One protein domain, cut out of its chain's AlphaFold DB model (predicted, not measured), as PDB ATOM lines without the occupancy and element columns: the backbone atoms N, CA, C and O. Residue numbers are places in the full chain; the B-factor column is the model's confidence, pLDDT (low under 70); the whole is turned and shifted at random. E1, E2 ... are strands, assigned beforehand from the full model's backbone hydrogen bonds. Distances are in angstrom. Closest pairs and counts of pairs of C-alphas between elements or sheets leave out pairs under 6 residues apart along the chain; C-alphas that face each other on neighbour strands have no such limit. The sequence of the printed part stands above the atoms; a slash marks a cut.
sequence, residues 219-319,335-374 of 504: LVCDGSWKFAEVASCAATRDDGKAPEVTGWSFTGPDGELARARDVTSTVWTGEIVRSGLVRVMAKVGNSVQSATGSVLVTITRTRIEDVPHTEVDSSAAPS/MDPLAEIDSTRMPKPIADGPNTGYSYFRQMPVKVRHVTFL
ATOM      1  N   LEU A 219     278.793 177.241 278.540       94.75
ATOM      2  CA  LEU A 219     278.061 177.313 277.286       94.75
ATOM      3  C   LEU A 219     276.642 176.813 277.526       94.75
ATOM      4  O   LEU A 219     276.455 175.707 278.029       94.75
ATOM      5  N   VAL A 220     275.661 177.637 277.177       94.12
ATOM      6  CA  VAL A 220     274.239 177.300 277.264       94.12
ATOM      7  C   VAL A 220     273.667 177.347 275.857       94.12
ATOM      8  O   VAL A 220     273.797 178.362 275.183       94.12
ATOM      9  N   CYS A 221     273.071 176.249 275.410       91.56
ATOM     10  CA  CYS A 221     272.357 176.154 274.142       91.56
ATOM     11  C   CYS A 221     270.874 175.967 274.479       91.56
ATOM     12  O   CYS A 221     270.512 174.977 275.116       91.56
ATOM     13  N   ASP A 222     270.029 176.926 274.109       82.31
ATOM     14  CA  ASP A 222     268.648 176.970 274.594       82.31
ATOM     15  C   ASP A 222     267.720 176.022 273.818       82.31
ATOM     16  O   ASP A 222     267.083 176.405 272.840       82.31
ATOM     17  N   GLY A 223     267.579 174.791 274.320       77.69
ATOM     18  CA  GLY A 223     266.421 173.934 274.056       77.69
ATOM     19  C   GLY A 223     266.594 172.849 272.990       77.69
ATOM     20  O   GLY A 223     267.676 172.313 272.764       77.69
ATOM     21  N   SER A 224     265.461 172.469 272.399       82.88
ATOM     22  CA  SER A 224     265.356 171.529 271.283       82.88
ATOM     23  C   SER A 224     264.751 172.281 270.111       82.88
ATOM     24  O   SER A 224     263.674 172.859 270.245       82.88
ATOM     25  N   TRP A 225     265.420 172.253 268.968       88.19
ATOM     26  CA  TRP A 225     265.008 173.010 267.789       88.19
ATOM     27  C   TRP A 225     264.333 172.097 266.783       88.19
ATOM     28  O   TRP A 225     264.644 170.905 266.687       88.19
ATOM     29  N   LYS A 226     263.411 172.644 265.998       86.81
ATOM     30  CA  LYS A 226     262.913 171.940 264.819       86.81
ATOM     31  C   LYS A 226     263.902 172.097 263.677       86.81
ATOM     32  O   LYS A 226     264.710 173.022 263.619       86.81
ATOM     33  N   PHE A 227     263.816 171.164 262.743       84.00
ATOM     34  CA  PHE A 227     264.571 171.223 261.504       84.00
ATOM     35  C   PHE A 227     264.424 172.592 260.811       84.00
ATOM     36  O   PHE A 227     263.307 173.046 260.562       84.00
ATOM     37  N   ALA A 228     265.563 173.206 260.472       81.25
ATOM     38  CA  ALA A 228     265.706 174.511 259.824       81.25
ATOM     39  C   ALA A 228     265.342 175.747 260.669       81.25
ATOM     40  O   ALA A 228     265.273 176.850 260.122       81.25
ATOM     41  N   GLU A 229     265.133 175.595 261.980       87.06
ATOM     42  CA  GLU A 229     265.029 176.732 262.902       87.06
ATOM     43  C   GLU A 229     266.407 177.322 263.225       87.06
ATOM     44  O   GLU A 229     267.443 176.674 263.060       87.06
ATOM     45  N   VAL A 230     266.421 178.575 263.684       86.62
ATOM     46  CA  VAL A 230     267.643 179.253 264.127       86.62
ATOM     47  C   VAL A 230     267.939 178.839 265.567       86.62
ATOM     48  O   VAL A 230     267.198 179.196 266.481       86.62
ATOM     49  N   ALA A 231     269.024 178.092 265.761       88.31
ATOM     50  CA  ALA A 231     269.550 177.776 267.080       88.31
ATOM     51  C   ALA A 231     270.369 178.936 267.642       88.31
ATOM     52  O   ALA A 231     270.929 179.730 266.884       88.31
ATOM     53  N   SER A 232     270.446 179.014 268.972       90.50
ATOM     54  CA  SER A 232     271.256 179.994 269.691       90.50
ATOM     55  C   SER A 232     271.993 179.328 270.849       90.50
ATOM     56  O   SER A 232     271.401 178.550 271.602       90.50
ATOM     57  N   CYS A 233     273.279 179.642 270.995       92.00
ATOM     58  CA  CYS A 233     274.095 179.236 272.130       92.00
ATOM     59  C   CYS A 233     274.858 180.441 272.688       92.00
ATOM     60  O   CYS A 233     275.540 181.148 271.949       92.00
ATOM     61  N   ALA A 234     274.782 180.660 273.998       93.75
ATOM     62  CA  ALA A 234     275.441 181.756 274.691       93.75
ATOM     63  C   ALA A 234     276.619 181.253 275.535       93.75
ATOM     64  O   ALA A 234     276.467 180.408 276.423       93.75
ATOM     65  N   ALA A 235     277.800 181.807 275.273       94.94
ATOM     66  CA  ALA A 235     278.981 181.640 276.098       94.94
ATOM     67  C   ALA A 235     278.963 182.672 277.230       94.94
ATOM     68  O   ALA A 235     278.939 183.882 276.999       94.94
ATOM     69  N   THR A 236     278.995 182.192 278.466       94.88
ATOM     70  CA  THR A 236     279.004 183.021 279.673       94.88
ATOM     71  C   THR A 236     280.141 182.596 280.587       94.88
ATOM     72  O   THR A 236     280.673 181.492 280.477       94.88
ATOM     73  N   ARG A 237     280.547 183.477 281.494       93.25
ATOM     74  CA  ARG A 237     281.403 183.100 282.620       93.25
ATOM     75  C   ARG A 237     280.530 182.817 283.833       93.25
ATOM     76  O   ARG A 237     279.443 183.373 283.974       93.25
ATOM     77  N   ASP A 238     281.000 181.960 284.726       89.69
ATOM     78  CA  ASP A 238     280.314 181.675 285.986       89.69
ATOM     79  C   ASP A 238     280.201 182.880 286.936       89.69
ATOM     80  O   ASP A 238     279.304 182.882 287.775       89.69
ATOM     81  N   ASP A 239     281.026 183.912 286.752       84.00
ATOM     82  CA  ASP A 239     280.933 185.216 287.423       84.00
ATOM     83  C   ASP A 239     279.960 186.207 286.747       84.00
ATOM     84  O   ASP A 239     279.872 187.366 287.154       84.00
ATOM     85  N   GLY A 240     279.245 185.780 285.701       85.69
ATOM     86  CA  GLY A 240     278.257 186.590 284.982       85.69
ATOM     87  C   GLY A 240     278.841 187.604 283.992       85.69
ATOM     88  O   GLY A 240     278.078 188.311 283.335       85.69
ATOM     89  N   LYS A 241     280.170 187.688 283.840       86.75
ATOM     90  CA  LYS A 241     280.807 188.568 282.847       86.75
ATOM     91  C   LYS A 241     280.856 187.910 281.463       86.75
ATOM     92  O   LYS A 241     280.841 186.686 281.321       86.75
ATOM     93  N   ALA A 242     280.978 188.737 280.427       90.19
ATOM     94  CA  ALA A 242     281.228 188.272 279.066       90.19
ATOM     95  C   ALA A 242     282.642 187.651 278.949       90.19
ATOM     96  O   ALA A 242     283.609 188.252 279.437       90.19
ATOM     97  N   PRO A 243     282.797 186.457 278.347       93.56
ATOM     98  CA  PRO A 243     284.105 185.925 277.973       93.56
ATOM     99  C   PRO A 243     284.628 186.591 276.688       93.56
ATOM    100  O   PRO A 243     283.847 187.045 275.855       93.56
ATOM    101  N   GLU A 244     285.949 186.621 276.494       93.44
ATOM    102  CA  GLU A 244     286.556 187.051 275.225       93.44
ATOM    103  C   GLU A 244     286.602 185.843 274.284       93.44
ATOM    104  O   GLU A 244     287.507 185.013 274.364       93.44
ATOM    105  N   VAL A 245     285.573 185.675 273.449       93.38
ATOM    106  CA  VAL A 245     285.471 184.512 272.559       93.38
ATOM    107  C   VAL A 245     286.538 184.570 271.468       93.38
ATOM    108  O   VAL A 245     286.780 185.615 270.870       93.38
ATOM    109  N   THR A 246     287.189 183.431 271.236       91.31
ATOM    110  CA  THR A 246     288.257 183.262 270.241       91.31
ATOM    111  C   THR A 246     287.900 182.241 269.163       91.31
ATOM    112  O   THR A 246     288.603 182.147 268.161       91.31
ATOM    113  N   GLY A 247     286.868 181.418 269.382       89.56
ATOM    114  CA  GLY A 247     286.557 180.267 268.538       89.56
ATOM    115  C   GLY A 247     285.148 179.730 268.755       89.56
ATOM    116  O   GLY A 247     284.734 179.547 269.896       89.56
ATOM    117  N   TRP A 248     284.459 179.389 267.667       89.44
ATOM    118  CA  TRP A 248     283.278 178.525 267.682       89.44
ATOM    119  C   TRP A 248     283.497 177.355 266.717       89.44
ATOM    120  O   TRP A 248     283.947 177.559 265.587       89.44
ATOM    121  N   SER A 249     283.147 176.139 267.132       88.12
ATOM    122  CA  SER A 249     283.064 174.976 266.242       88.12
ATOM    123  C   SER A 249     281.799 174.165 266.505       88.12
ATOM    124  O   SER A 249     281.189 174.253 267.572       88.12
ATOM    125  N   PHE A 250     281.366 173.414 265.498       87.06
ATOM    126  CA  PHE A 250     280.245 172.487 265.607       87.06
ATOM    127  C   PHE A 250     280.694 171.097 265.168       87.06
ATOM    128  O   PHE A 250     281.279 170.933 264.100       87.06
ATOM    129  N   THR A 251     280.409 170.090 265.983       87.88
ATOM    130  CA  THR A 251     280.691 168.687 265.688       87.88
ATOM    131  C   THR A 251     279.375 167.959 265.457       87.88
ATOM    132  O   THR A 251     278.619 167.703 266.397       87.88
ATOM    133  N   GLY A 252     279.102 167.646 264.191       84.56
ATOM    134  CA  GLY A 252     277.986 166.797 263.786       84.56
ATOM    135  C   GLY A 252     278.404 165.325 263.650       84.56
ATOM    136  O   GLY A 252     279.559 164.981 263.901       84.56
ATOM    137  N   PRO A 253     277.490 164.444 263.202       77.69
ATOM    138  CA  PRO A 253     277.790 163.030 262.947       77.69
ATOM    139  C   PRO A 253     278.888 162.806 261.897       77.69
ATOM    140  O   PRO A 253     279.581 161.796 261.945       77.69
ATOM    141  N   ASP A 254     279.045 163.746 260.961       78.31
ATOM    142  CA  ASP A 254     279.969 163.628 259.826       78.31
ATOM    143  C   ASP A 254     281.349 164.267 260.097       78.31
ATOM    144  O   ASP A 254     282.199 164.284 259.208       78.31
ATOM    145  N   GLY A 255     281.580 164.810 261.300       79.25
ATOM    146  CA  GLY A 255     282.844 165.440 261.695       79.25
ATOM    147  C   GLY A 255     282.707 166.857 262.260       79.25
ATOM    148  O   GLY A 255     281.607 167.371 262.481       79.25
ATOM    149  N   GLU A 256     283.855 167.481 262.535       80.69
ATOM    150  CA  GLU A 256     283.945 168.851 263.049       80.69
ATOM    151  C   GLU A 256     284.000 169.867 261.903       80.69
ATOM    152  O   GLU A 256     284.833 169.781 261.002       80.69
ATOM    153  N   LEU A 257     283.120 170.863 261.968       73.50
ATOM    154  CA  LEU A 257     283.112 172.027 261.099       73.50
ATOM    155  C   LEU A 257     283.583 173.235 261.908       73.50
ATOM    156  O   LEU A 257     282.881 173.749 262.785       73.50
ATOM    157  N   ALA A 258     284.802 173.685 261.616       66.75
ATOM    158  CA  ALA A 258     285.330 174.927 262.158       66.75
ATOM    159  C   ALA A 258     284.706 176.117 261.414       66.75
ATOM    160  O   ALA A 258     284.744 176.182 260.182       66.75
ATOM    161  N   ARG A 259     284.149 177.085 262.149       68.25
ATOM    162  CA  ARG A 259     283.624 178.315 261.544       68.25
ATOM    163  C   ARG A 259     284.759 179.329 261.420       68.25
ATOM    164  O   ARG A 259     285.293 179.797 262.418       68.25
ATOM    165  N   ALA A 260     285.124 179.671 260.186       54.59
ATOM    166  CA  ALA A 260     286.235 180.582 259.902       54.59
ATOM    167  C   ALA A 260     285.852 182.080 259.901       54.59
ATOM    168  O   ALA A 260     286.729 182.919 259.712       54.59
ATOM    169  N   ARG A 261     284.567 182.440 260.067       55.72
ATOM    170  CA  ARG A 261     284.094 183.838 260.003       55.72
ATOM    171  C   ARG A 261     283.285 184.222 261.251       55.72
ATOM    172  O   ARG A 261     282.388 183.487 261.648       55.72
ATOM    173  N   ASP A 262     283.667 185.367 261.821       58.56
ATOM    174  CA  ASP A 262     283.097 186.106 262.961       58.56
ATOM    175  C   ASP A 262     283.155 185.416 264.336       58.56
ATOM    176  O   ASP A 262     282.190 184.852 264.849       58.56
ATOM    177  N   VAL A 263     284.342 185.497 264.951       65.88
ATOM    178  CA  VAL A 263     284.775 184.663 266.086       65.88
ATOM    179  C   VAL A 263     284.799 185.358 267.456       65.88
ATOM    180  O   VAL A 263     285.268 184.758 268.416       65.88
ATOM    181  N   THR A 264     284.297 186.591 267.581       80.56
ATOM    182  CA  THR A 264     284.363 187.375 268.838       80.56
ATOM    183  C   THR A 264     283.033 187.497 269.587       80.56
ATOM    184  O   THR A 264     283.014 187.948 270.732       80.56
ATOM    185  N   SER A 265     281.915 187.091 268.976       88.94
ATOM    186  CA  SER A 265     280.596 187.165 269.614       88.94
ATOM    187  C   SER A 265     280.465 186.153 270.757       88.94
ATOM    188  O   SER A 265     280.784 184.972 270.595       88.94
ATOM    189  N   THR A 266     279.922 186.602 271.894       92.81
ATOM    190  CA  THR A 266     279.548 185.744 273.033       92.81
ATOM    191  C   THR A 266     278.295 184.920 272.772       92.81
ATOM    192  O   THR A 266     278.021 183.978 273.510       92.81
ATOM    193  N   VAL A 267     277.531 185.265 271.738       91.44
ATOM    194  CA  VAL A 267     276.355 184.515 271.309       91.44
ATOM    195  C   VAL A 267     276.600 183.990 269.910       91.44
ATOM    196  O   VAL A 267     276.977 184.723 268.996       91.44
ATOM    197  N   TRP A 268     276.359 182.706 269.752       87.44
ATOM    198  CA  TRP A 268     276.357 182.033 268.479       87.44
ATOM    199  C   TRP A 268     274.917 181.783 268.042       87.44
ATOM    200  O   TRP A 268     274.101 181.355 268.853       87.44
ATOM    201  N   THR A 269     274.609 182.035 266.769       86.62
ATOM    202  CA  THR A 269     273.285 181.790 266.185       86.62
ATOM    203  C   THR A 269     273.394 181.226 264.773       86.62
ATOM    204  O   THR A 269     274.294 181.622 264.032       86.62
ATOM    205  N   GLY A 270     272.451 180.373 264.361       82.81
ATOM    206  CA  GLY A 270     272.283 180.013 262.948       82.81
ATOM    207  C   GLY A 270     271.305 178.869 262.680       82.81
ATOM    208  O   GLY A 270     270.856 178.202 263.610       82.81
ATOM    209  N   GLU A 271     270.947 178.656 261.407       84.56
ATOM    210  CA  GLU A 271     269.987 177.609 261.014       84.56
ATOM    211  C   GLU A 271     270.553 176.219 261.334       84.56
ATOM    212  O   GLU A 271     271.663 175.878 260.914       84.56
ATOM    213  N   ILE A 272     269.780 175.391 262.046       83.94
ATOM    214  CA  ILE A 272     270.182 174.028 262.376       83.94
ATOM    215  C   ILE A 272     269.276 172.977 261.738       83.94
ATOM    216  O   ILE A 272     268.051 173.035 261.767       83.94
ATOM    217  N   VAL A 273     269.909 171.981 261.127       83.25
ATOM    218  CA  VAL A 273     269.244 170.895 260.382       83.25
ATOM    219  C   VAL A 273     269.637 169.501 260.869       83.25
ATOM    220  O   VAL A 273     269.086 168.509 260.402       83.25
ATOM    221  N   ARG A 274     270.589 169.410 261.805       84.12
ATOM    222  CA  ARG A 274     271.115 168.169 262.393       84.12
ATOM    223  C   ARG A 274     271.558 168.421 263.829       84.12
ATOM    224  O   ARG A 274     272.065 169.500 264.118       84.12
ATOM    225  N   SER A 275     271.389 167.423 264.692       89.06
ATOM    226  CA  SER A 275     271.900 167.447 266.066       89.06
ATOM    227  C   SER A 275     273.428 167.364 266.094       89.06
ATOM    228  O   SER A 275     274.034 166.777 265.196       89.06
ATOM    229  N   GLY A 276     274.048 167.904 267.140       90.19
ATOM    230  CA  GLY A 276     275.497 167.853 267.327       90.19
ATOM    231  C   GLY A 276     275.957 168.577 268.587       90.19
ATOM    232  O   GLY A 276     275.150 168.922 269.453       90.19
ATOM    233  N   LEU A 277     277.265 168.794 268.694       91.56
ATOM    234  CA  LEU A 277     277.897 169.503 269.804       91.56
ATOM    235  C   LEU A 277     278.441 170.844 269.317       91.56
ATOM    236  O   LEU A 277     279.241 170.890 268.391       91.56
ATOM    237  N   VAL A 278     278.035 171.933 269.957       90.31
ATOM    238  CA  VAL A 278     278.626 173.259 269.768       90.31
ATOM    239  C   VAL A 278     279.744 173.420 270.785       90.31
ATOM    240  O   VAL A 278     279.535 173.215 271.979       90.31
ATOM    241  N   ARG A 279     280.929 173.807 270.326       91.88
ATOM    242  CA  ARG A 279     282.089 174.103 271.159       91.88
ATOM    243  C   ARG A 279     282.435 175.580 271.036       91.88
ATOM    244  O   ARG A 279     282.502 176.120 269.934       91.88
ATOM    245  N   VAL A 280     282.702 176.217 272.169       93.00
ATOM    246  CA  VAL A 280     283.243 177.576 272.241       93.00
ATOM    247  C   VAL A 280     284.626 177.544 272.866       93.00
ATOM    248  O   VAL A 280     284.841 176.877 273.879       93.00
ATOM    249  N   MET A 281     285.560 178.274 272.267       93.19
ATOM    250  CA  MET A 281     286.849 178.611 272.852       93.19
ATOM    251  C   MET A 281     286.844 180.092 273.193       93.19
ATOM    252  O   MET A 281     286.483 180.922 272.359       93.19
ATOM    253  N   ALA A 282     287.229 180.427 274.417       93.19
ATOM    254  CA  ALA A 282     287.285 181.809 274.858       93.19
ATOM    255  C   ALA A 282     288.398 182.018 275.877       93.19
ATOM    256  O   ALA A 282     288.724 181.123 276.661       93.19
ATOM    257  N   LYS A 283     288.955 183.222 275.902       90.19
ATOM    258  CA  LYS A 283     289.852 183.663 276.957       90.19
ATOM    259  C   LYS A 283     289.027 184.094 278.170       90.19
ATOM    260  O   LYS A 283     288.174 184.982 278.098       90.19
ATOM    261  N   VAL A 284     289.269 183.425 279.295       88.44
ATOM    262  CA  VAL A 284     288.622 183.682 280.584       88.44
ATOM    263  C   VAL A 284     289.716 183.942 281.614       88.44
ATOM    264  O   VAL A 284     290.474 183.052 281.994       88.44
ATOM    265  N   GLY A 285     289.846 185.206 282.018       82.81
ATOM    266  CA  GLY A 285     291.020 185.655 282.764       82.81
ATOM    267  C   GLY A 285     292.287 185.535 281.910       82.81
ATOM    268  O   GLY A 285     292.359 186.098 280.818       82.81
ATOM    269  N   ASN A 286     293.278 184.787 282.403       77.69
ATOM    270  CA  ASN A 286     294.558 184.575 281.716       77.69
ATOM    271  C   ASN A 286     294.644 183.237 280.962       77.69
ATOM    272  O   ASN A 286     295.678 182.955 280.359       77.69
ATOM    273  N   SER A 287     293.596 182.412 280.992       83.19
ATOM    274  CA  SER A 287     293.581 181.101 280.341       83.19
ATOM    275  C   SER A 287     292.618 181.072 279.156       83.19
ATOM    276  O   SER A 287     291.569 181.718 279.165       83.19
ATOM    277  N   VAL A 288     292.973 180.311 278.120       90.56
ATOM    278  CA  VAL A 288     292.034 179.926 277.063       90.56
ATOM    279  C   VAL A 288     291.298 178.686 277.545       90.56
ATOM    280  O   VAL A 288     291.915 177.660 277.831       90.56
ATOM    281  N   GLN A 289     289.982 178.790 277.653       94.12
ATOM    282  CA  GLN A 289     289.103 177.710 278.073       94.12
ATOM    283  C   GLN A 289     288.221 177.259 276.913       94.12
ATOM    284  O   GLN A 289     288.021 177.981 275.935       94.12
ATOM    285  N   SER A 290     287.684 176.049 277.041       94.56
ATOM    286  CA  SER A 290     286.745 175.465 276.093       94.56
ATOM    287  C   SER A 290     285.503 174.992 276.836       94.56
ATOM    288  O   SER A 290     285.626 174.350 277.875       94.56
ATOM    289  N   ALA A 291     284.325 175.250 276.278       95.62
ATOM    290  CA  ALA A 291     283.059 174.719 276.769       95.62
ATOM    291  C   ALA A 291     282.261 174.110 275.613       95.62
ATOM    292  O   ALA A 291     282.378 174.563 274.475       95.62
ATOM    293  N   THR A 292     281.462 173.088 275.913       94.38
ATOM    294  CA  THR A 292     280.664 172.358 274.923       94.38
ATOM    295  C   THR A 292     279.206 172.324 275.366       94.38
ATOM    296  O   THR A 292     278.925 172.074 276.535       94.38
ATOM    297  N   GLY A 293     278.292 172.568 274.432       92.25
ATOM    298  CA  GLY A 293     276.847 172.467 274.604       92.25
ATOM    299  C   GLY A 293     276.264 171.570 273.519       92.25
ATOM    300  O   GLY A 293     276.768 171.535 272.398       92.25
ATOM    301  N   SER A 294     275.227 170.806 273.840       91.00
ATOM    302  CA  SER A 294     274.532 169.982 272.856       91.00
ATOM    303  C   SER A 294     273.433 170.777 272.164       91.00
ATOM    304  O   SER A 294     272.725 171.563 272.788       91.00
ATOM    305  N   VAL A 295     273.263 170.519 270.870       89.50
ATOM    306  CA  VAL A 295     272.083 170.937 270.126       89.50
ATOM    307  C   VAL A 295     271.323 169.708 269.647       89.50
ATOM    308  O   VAL A 295     271.875 168.867 268.934       89.50
ATOM    309  N   LEU A 296     270.045 169.621 270.020       88.94
ATOM    310  CA  LEU A 296     269.135 168.574 269.575       88.94
ATOM    311  C   LEU A 296     268.160 169.118 268.526       88.94
ATOM    312  O   LEU A 296     267.422 170.068 268.789       88.94
ATOM    313  N   VAL A 297     268.127 168.483 267.354       86.50
ATOM    314  CA  VAL A 297     267.176 168.794 266.284       86.50
ATOM    315  C   VAL A 297     266.116 167.711 266.188       86.50
ATOM    316  O   VAL A 297     266.423 166.537 265.989       86.50
ATOM    317  N   THR A 298     264.855 168.120 266.266       85.75
ATOM    318  CA  THR A 298     263.709 167.244 266.026       85.75
ATOM    319  C   THR A 298     263.251 167.390 264.581       85.75
ATOM    320  O   THR A 298     262.872 168.474 264.134       85.75
ATOM    321  N   ILE A 299     263.263 166.282 263.839       74.12
ATOM    322  CA  ILE A 299     262.705 166.228 262.488       74.12
ATOM    323  C   ILE A 299     261.231 165.852 262.612       74.12
ATOM    324  O   ILE A 299     260.885 164.691 262.825       74.12
ATOM    325  N   THR A 300     260.339 166.829 262.476       64.19
ATOM    326  CA  THR A 300     258.918 166.533 262.292       64.19
ATOM    327  C   THR A 300     258.731 166.069 260.850       64.19
ATOM    328  O   THR A 300     258.935 166.860 259.929       64.19
ATOM    329  N   ARG A 301     258.383 164.788 260.632       55.09
ATOM    330  CA  ARG A 301     258.020 164.293 259.293       55.09
ATOM    331  C   ARG A 301     256.915 165.189 258.739       55.09
ATOM    332  O   ARG A 301     255.813 165.225 259.281       55.09
ATOM    333  N   THR A 302     257.230 165.943 257.695       50.38
ATOM    334  CA  THR A 302     256.240 166.753 256.995       50.38
ATOM    335  C   THR A 302     255.392 165.830 256.130       50.38
ATOM    336  O   THR A 302     255.892 164.886 255.520       50.38
ATOM    337  N   ARG A 303     254.086 166.080 256.169       46.22
ATOM    338  CA  ARG A 303     253.036 165.339 255.471       46.22
ATOM    339  C   ARG A 303     253.358 165.267 253.973       46.22
ATOM    340  O   ARG A 303     253.707 166.286 253.385       46.22
ATOM    341  N   ILE A 304     253.238 164.079 253.384       49.06
ATOM    342  CA  ILE A 304     253.212 163.918 251.927       49.06
ATOM    343  C   ILE A 304     251.931 164.618 251.457       49.06
ATOM    344  O   ILE A 304     250.847 164.296 251.942       49.06
ATOM    345  N   GLU A 305     252.061 165.644 250.621       45.91
ATOM    346  CA  GLU A 305     250.913 166.278 249.973       45.91
ATOM    347  C   GLU A 305     250.550 165.443 248.744       45.91
ATOM    348  O   GLU A 305     251.341 165.350 247.805       45.91
ATOM    349  N   ASP A 306     249.369 164.822 248.764       45.12
ATOM    350  CA  ASP A 306     248.820 164.137 247.594       45.12
ATOM    351  C   ASP A 306     248.527 165.166 246.496       45.12
ATOM    352  O   ASP A 306     247.804 166.146 246.704       45.12
ATOM    353  N   VAL A 307     249.106 164.957 245.315       48.84
ATOM    354  CA  VAL A 307     248.898 165.817 244.144       48.84
ATOM    355  C   VAL A 307     247.717 165.264 243.334       48.84
ATOM    356  O   VAL A 307     247.618 164.047 243.176       48.84
ATOM    357  N   PRO A 308     246.821 166.113 242.790       49.53
ATOM    358  CA  PRO A 308     245.705 165.654 241.967       49.53
ATOM    359  C   PRO A 308     246.169 164.811 240.768       49.53
ATOM    360  O   PRO A 308     247.039 165.231 240.001       49.53
ATOM    361  N   HIS A 309     245.554 163.640 240.581       45.91
ATOM    362  CA  HIS A 309     245.754 162.796 239.403       45.91
ATOM    363  C   HIS A 309     245.408 163.559 238.116       45.91
ATOM    364  O   HIS A 309     244.350 164.177 238.016       45.91
ATOM    365  N   THR A 310     246.281 163.483 237.108       48.16
ATOM    366  CA  THR A 310     245.972 163.947 235.749       48.16
ATOM    367  C   THR A 310     245.821 162.728 234.851       48.16
ATOM    368  O   THR A 310     246.806 162.070 234.518       48.16
ATOM    369  N   GLU A 311     244.585 162.413 234.481       48.44
ATOM    370  CA  GLU A 311     244.286 161.379 233.496       48.44
ATOM    371  C   GLU A 311     244.701 161.895 232.109       48.44
ATOM    372  O   GLU A 311     244.263 162.963 231.678       48.44
ATOM    373  N   VAL A 312     245.594 161.177 231.428       48.94
ATOM    374  CA  VAL A 312     245.976 161.493 230.047       48.94
ATOM    375  C   VAL A 312     245.257 160.495 229.156       48.94
ATOM    376  O   VAL A 312     245.685 159.350 229.036       48.94
ATOM    377  N   ASP A 313     244.159 160.925 228.538       47.84
ATOM    378  CA  ASP A 313     243.472 160.128 227.523       47.84
ATOM    379  C   ASP A 313     244.399 159.994 226.310       47.84
ATOM    380  O   ASP A 313     244.587 160.930 225.528       47.84
ATOM    381  N   SER A 314     245.061 158.845 226.171       45.69
ATOM    382  CA  SER A 314     245.873 158.554 224.996       45.69
ATOM    383  C   SER A 314     244.944 158.203 223.835       45.69
ATOM    384  O   SER A 314     244.827 157.047 223.434       45.69
ATOM    385  N   SER A 315     244.299 159.212 223.251       42.66
ATOM    386  CA  SER A 315     243.511 159.071 222.023       42.66
ATOM    387  C   SER A 315     244.369 158.744 220.790       42.66
ATOM    388  O   SER A 315     243.843 158.634 219.682       42.66
ATOM    389  N   ALA A 316     245.684 158.551 220.955       44.38
ATOM    390  CA  ALA A 316     246.551 157.913 219.973       44.38
ATOM    391  C   ALA A 316     246.247 156.403 219.910       44.38
ATOM    392  O   ALA A 316     247.051 155.552 220.281       44.38
ATOM    393  N   ALA A 317     245.043 156.073 219.446       43.16
ATOM    394  CA  ALA A 317     244.713 154.731 219.010       43.16
ATOM    395  C   ALA A 317     245.670 154.325 217.871       43.16
ATOM    396  O   ALA A 317     245.918 155.136 216.971       43.16
ATOM    397  N   PRO A 318     246.163 153.075 217.829       40.19
ATOM    398  CA  PRO A 318     246.682 152.523 216.586       40.19
ATOM    399  C   PRO A 318     245.577 152.641 215.530       40.19
ATOM    400  O   PRO A 318     244.439 152.236 215.774       40.19
ATOM    401  N   SER A 319     245.887 153.204 214.366       41.09
ATOM    402  CA  SER A 319     244.926 153.585 213.321       41.09
ATOM    403  C   SER A 319     244.215 152.414 212.615       41.09
ATOM    404  O   SER A 319     243.648 152.609 211.546       41.09
ATOM    405  N   MET A 335     250.498 151.740 234.113       50.78
ATOM    406  CA  MET A 335     250.650 152.789 235.121       50.78
ATOM    407  C   MET A 335     252.130 153.114 235.298       50.78
ATOM    408  O   MET A 335     252.870 152.324 235.875       50.78
ATOM    409  N   ASP A 336     252.540 154.300 234.853       53.28
ATOM    410  CA  ASP A 336     253.906 154.780 235.047       53.28
ATOM    411  C   ASP A 336     253.921 155.865 236.134       53.28
ATOM    412  O   ASP A 336     253.388 156.964 235.922       53.28
ATOM    413  N   PRO A 337     254.500 155.592 237.321       53.28
ATOM    414  CA  PRO A 337     254.767 156.635 238.295       53.28
ATOM    415  C   PRO A 337     255.949 157.476 237.800       53.28
ATOM    416  O   PRO A 337     257.099 157.040 237.808       53.28
ATOM    417  N   LEU A 338     255.669 158.706 237.385       55.78
ATOM    418  CA  LEU A 338     256.683 159.699 237.066       55.78
ATOM    419  C   LEU A 338     256.876 160.595 238.286       55.78
ATOM    420  O   LEU A 338     256.002 161.378 238.655       55.78
ATOM    421  N   ALA A 339     258.032 160.481 238.935       54.91
ATOM    422  CA  ALA A 339     258.445 161.461 239.927       54.91
ATOM    423  C   ALA A 339     258.915 162.723 239.191       54.91
ATOM    424  O   ALA A 339     260.001 162.754 238.614       54.91
ATOM    425  N   GLU A 340     258.096 163.769 239.205       59.38
ATOM    426  CA  GLU A 340     258.500 165.096 238.760       59.38
ATOM    427  C   GLU A 340     259.079 165.838 239.975       59.38
ATOM    428  O   GLU A 340     258.371 166.196 240.920       59.38
ATOM    429  N   ILE A 341     260.400 166.041 239.982       58.38
ATOM    430  CA  ILE A 341     261.038 166.948 240.941       58.38
ATOM    431  C   ILE A 341     260.711 168.365 240.483       58.38
ATOM    432  O   ILE A 341     261.071 168.752 239.370       58.38
ATOM    433  N   ASP A 342     260.043 169.144 241.332       61.69
ATOM    434  CA  ASP A 342     259.783 170.549 241.029       61.69
ATOM    435  C   ASP A 342     261.113 171.322 241.000       61.69
ATOM    436  O   ASP A 342     261.670 171.687 242.040       61.69
ATOM    437  N   SER A 343     261.643 171.557 239.799       60.56
ATOM    438  CA  SER A 343     262.936 172.214 239.576       60.56
ATOM    439  C   SER A 343     262.971 173.668 240.057       60.56
ATOM    440  O   SER A 343     264.051 174.237 240.209       60.56
ATOM    441  N   THR A 344     261.811 174.264 240.359       60.31
ATOM    442  CA  THR A 344     261.717 175.612 240.936       60.31
ATOM    443  C   THR A 344     262.016 175.645 242.440       60.31
ATOM    444  O   THR A 344     262.265 176.715 242.995       60.31
ATOM    445  N   ARG A 345     262.051 174.486 243.116       61.22
ATOM    446  CA  ARG A 345     262.336 174.354 244.553       61.22
ATOM    447  C   ARG A 345     263.728 173.752 244.775       61.22
ATOM    448  O   ARG A 345     263.878 172.593 245.158       61.22
ATOM    449  N   MET A 346     264.758 174.560 244.521       62.50
ATOM    450  CA  MET A 346     266.164 174.180 244.718       62.50
ATOM    451  C   MET A 346     266.508 173.969 246.207       62.50
ATOM    452  O   MET A 346     265.934 174.646 247.067       62.50
ATOM    453  N   PRO A 347     267.455 173.067 246.535       67.81
ATOM    454  CA  PRO A 347     267.951 172.925 247.900       67.81
ATOM    455  C   PRO A 347     268.520 174.258 248.393       67.81
ATOM    456  O   PRO A 347     269.278 174.923 247.685       67.81
ATOM    457  N   LYS A 348     268.158 174.654 249.617       72.25
ATOM    458  CA  LYS A 348     268.680 175.877 250.226       72.25
ATOM    459  C   LYS A 348     270.033 175.552 250.868       72.25
ATOM    460  O   LYS A 348     270.069 174.706 251.768       72.25
ATOM    461  N   PRO A 349     271.138 176.191 250.448       74.25
ATOM    462  CA  PRO A 349     272.387 176.101 251.185       74.25
ATOM    463  C   PRO A 349     272.251 176.866 252.505       74.25
ATOM    464  O   PRO A 349     271.678 177.959 252.554       74.25
ATOM    465  N   ILE A 350     272.789 176.305 253.583       71.44
ATOM    466  CA  ILE A 350     272.936 177.021 254.850       71.44
ATOM    467  C   ILE A 350     274.131 177.946 254.692       71.44
ATOM    468  O   ILE A 350     275.287 177.515 254.712       71.44
ATOM    469  N   ALA A 351     273.817 179.221 254.479       67.00
ATOM    470  CA  ALA A 351     274.808 180.277 254.352       67.00
ATOM    471  C   ALA A 351     275.444 180.638 255.702       67.00
ATOM    472  O   ALA A 351     276.531 181.208 255.709       67.00
ATOM    473  N   ASP A 352     274.774 180.312 256.818       64.44
ATOM    474  CA  ASP A 352     275.267 180.624 258.153       64.44
ATOM    475  C   ASP A 352     274.724 179.700 259.265       64.44
ATOM    476  O   ASP A 352     273.562 179.286 259.227       64.44
ATOM    477  N   GLY A 353     275.551 179.407 260.278       66.06
ATOM    478  CA  GLY A 353     275.214 178.568 261.437       66.06
ATOM    479  C   GLY A 353     276.049 177.284 261.626       66.06
ATOM    480  O   GLY A 353     277.086 177.119 260.981       66.06
ATOM    481  N   PRO A 354     275.614 176.353 262.506       61.94
ATOM    482  CA  PRO A 354     276.327 175.093 262.836       61.94
ATOM    483  C   PRO A 354     276.556 174.217 261.621       61.94
ATOM    484  O   PRO A 354     277.562 173.528 261.502       61.94
ATOM    485  N   ASN A 355     275.596 174.286 260.711       68.25
ATOM    486  CA  ASN A 355     275.528 173.448 259.539       68.25
ATOM    487  C   ASN A 355     275.875 174.255 258.286       68.25
ATOM    488  O   ASN A 355     275.388 173.941 257.203       68.25
ATOM    489  N   THR A 356     276.697 175.300 258.418       71.31
ATOM    490  CA  THR A 356     277.216 176.035 257.258       71.31
ATOM    491  C   THR A 356     277.852 175.053 256.273       71.31
ATOM    492  O   THR A 356     278.633 174.189 256.665       71.31
ATOM    493  N   GLY A 357     277.495 175.166 254.995       68.38
ATOM    494  CA  GLY A 357     277.964 174.258 253.940       68.38
ATOM    495  C   GLY A 357     277.076 173.031 253.709       68.38
ATOM    496  O   GLY A 357     277.172 172.413 252.648       68.38
ATOM    497  N   TYR A 358     276.149 172.712 254.616       70.00
ATOM    498  CA  TYR A 358     275.086 171.760 254.303       70.00
ATOM    499  C   TYR A 358     274.031 172.413 253.405       70.00
ATOM    500  O   TYR A 358     273.714 173.596 253.525       70.00
ATOM    501  N   SER A 359     273.448 171.610 252.521       72.00
ATOM    502  CA  SER A 359     272.265 171.977 251.744       72.00
ATOM    503  C   SER A 359     271.092 171.115 252.177       72.00
ATOM    504  O   SER A 359     271.264 169.927 252.457       72.00
ATOM    505  N   TYR A 360     269.903 171.705 252.260       68.38
ATOM    506  CA  TYR A 360     268.728 170.995 252.745       68.38
ATOM    507  C   TYR A 360     267.450 171.388 252.005       68.38
ATOM    508  O   TYR A 360     267.340 172.462 251.410       68.38
ATOM    509  N   PHE A 361     266.460 170.500 252.082       66.44
ATOM    510  CA  PHE A 361     265.102 170.739 251.612       66.44
ATOM    511  C   PHE A 361     264.199 170.951 252.826       66.44
ATOM    512  O   PHE A 361     264.085 170.060 253.663       66.44
ATOM    513  N   ARG A 362     263.539 172.114 252.934       61.75
ATOM    514  CA  ARG A 362     262.479 172.318 253.950       61.75
ATOM    515  C   ARG A 362     261.276 171.407 253.700       61.75
ATOM    516  O   ARG A 362     260.617 170.991 254.643       61.75
ATOM    517  N   GLN A 363     261.018 171.113 252.431       58.16
ATOM    518  CA  GLN A 363     260.015 170.178 251.937       58.16
ATOM    519  C   GLN A 363     260.622 169.482 250.719       58.16
ATOM    520  O   GLN A 363     261.180 170.171 249.864       58.16
ATOM    521  N   MET A 364     260.543 168.152 250.634       55.50
ATOM    522  CA  MET A 364     260.913 167.441 249.407       55.50
ATOM    523  C   MET A 364     259.832 167.702 248.354       55.50
ATOM    524  O   MET A 364     258.695 167.279 248.552       55.50
ATOM    525  N   PRO A 365     260.138 168.399 247.248       55.62
ATOM    526  CA  PRO A 365     259.138 168.770 246.264       55.62
ATOM    527  C   PRO A 365     258.999 167.656 245.226       55.62
ATOM    528  O   PRO A 365     259.265 167.852 244.041       55.62
ATOM    529  N   VAL A 366     258.657 166.456 245.688       53.69
ATOM    530  CA  VAL A 366     258.382 165.339 244.787       53.69
ATOM    531  C   VAL A 366     256.905 165.407 244.442       53.69
ATOM    532  O   VAL A 366     256.058 165.119 245.283       53.69
ATOM    533  N   LYS A 367     256.590 165.801 243.207       54.84
ATOM    534  CA  LYS A 367     255.264 165.565 242.643       54.84
ATOM    535  C   LYS A 367     255.289 164.162 242.060       54.84
ATOM    536  O   LYS A 367     256.007 163.905 241.098       54.84
ATOM    537  N   VAL A 368     254.543 163.236 242.654       53.31
ATOM    538  CA  VAL A 368     254.327 161.934 242.021       53.31
ATOM    539  C   VAL A 368     253.185 162.112 241.036       53.31
ATOM    540  O   VAL A 368     252.028 162.261 241.420       53.31
ATOM    541  N   ARG A 369     253.519 162.158 239.751       53.78
ATOM    542  CA  ARG A 369     252.538 162.125 238.679       53.78
ATOM    543  C   ARG A 369     252.315 160.672 238.303       53.78
ATOM    544  O   ARG A 369     253.218 159.996 237.823       53.78
ATOM    545  N   HIS A 370     251.095 160.201 238.478       53.00
ATOM    546  CA  HIS A 370     250.688 158.906 237.957       53.00
ATOM    547  C   HIS A 370     250.058 159.107 236.585       53.00
ATOM    548  O   HIS A 370     249.068 159.831 236.465       53.00
ATOM    549  N   VAL A 371     250.631 158.478 235.560       54.75
ATOM    550  CA  VAL A 371     250.013 158.408 234.234       54.75
ATOM    551  C   VAL A 371     249.459 157.005 234.053       54.75
ATOM    552  O   VAL A 371     250.209 156.033 234.094       54.75
ATOM    553  N   THR A 372     248.144 156.910 233.870       53.41
ATOM    554  CA  THR A 372     247.469 155.659 233.521       53.41
ATOM    555  C   THR A 372     247.101 155.713 232.049       53.41
ATOM    556  O   THR A 372     246.304 156.550 231.633       53.41
ATOM    557  N   PHE A 373     247.677 154.820 231.257       55.59
ATOM    558  CA  PHE A 373     247.249 154.585 229.887       55.59
ATOM    559  C   PHE A 373     246.107 153.576 229.915       55.59
ATOM    560  O   PHE A 373     246.223 152.561 230.593       55.59
ATOM    561  N   LEU A 374     245.018 153.831 229.191       57.03
ATOM    562  CA  LEU A 374     243.903 152.892 229.042       57.03
ATOM    563  C   LEU A 374     243.660 152.630 227.558       57.03
ATOM    564  O   LEU A 374     243.555 153.552 226.749       57.03
TER     565      LEU A 374
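AT A GLANCE: This is residues 219 to 319 and 335 to 374 of the 504 residues of an uncharacterized protein of Gemmatimonadaceae bacterium (UniProt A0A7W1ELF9). You are looking at a small body of two strand sheets, partly face to face, with a long thin arm running away from one end. In the body, the strongly twisted sheet E2 E8 E7 E4 E5 is partly covered on one face by the smaller sheet E1 E3 E6; in the arm lie the hairpin E9 and E10 and much of the long stretch of residues 299 to 319, which has no named element, and the link between E9 and E10 folds back to the body with residues 353 to 355. The printed part has 141 residues with ten named strands, E1 to E10 in chain order, and no named helix: all strand. The five-strand sheet is mixed, the other two antiparallel; the whole is extended, with a radius of gyration of the C-alphas of 23.2 A and spans of 90 by 25 by 21 A.

IN THESE COORDINATES: Find C-alpha 219 at (278.061, 177.313, 277.286), where E1, residues 219 to 221, begins. E1 runs on into E2, residues 224 to 226, at 42 degrees. Next come E3, residues 229 to 237, 26.4 A long, and E4, residues 244 to 252, 24.8 A. E5 is residues 255 to 258 and E6 residues 267 to 272. E7, residues 276 to 284, covers 24.5 A, and E8, residues 287 to 298, covers 35.9 A, ending at C-alpha 298 (263.709, 167.244, 266.026). Beyond the cut, E9 is residues 335 to 341, 18.5 A, and E10 is residues 366 to 374, 24.7 A, ending at (243.903, 152.892, 229.042).

HOW THE PARTS SIT: Start in the large sheet, whose edge strands are E2 and E5. E8 pairs with E2, parallel, over residues 296 to 298, with N 298 and O 225 at 2.8 A, and with E7 over residues 287 to 295. E7 and E8 form a hairpin, with N 278 and O 293 at 2.8 A. E7 and E4 are antiparallel, with N 249 and O 279 at 2.9 A. In the hairpin E4 and E5, look for N 257 and O 250 at 2.8 A. In the smaller sheet E3 is the inner strand: N 234 and O 220 are 2.8 A apart towards E1, N 231 and O 270 2.8 A towards E6. Between the sheets, the closest C-alphas of E1 and E8, Leu 219 and Ala 291, are 5.7 A apart. In the hairpin E9 and E10, N 338 and O 369 are 2.8 A apart; E10 is apart from E8.

THE WHOLE: The C-alphas farthest apart, of Asn 286 and Ser 319, are 90.0 A apart. Residues 320 to 334 are not printed, and C-alphas 319 and 335 stand 22.6 A apart across the cut. The link E9 to E10, 24 residues, is long. Mean pLDDT of the printed part is 73.4; 60 residues are under 70, among them 300 to 319, 335 to 347 and 360 to 374.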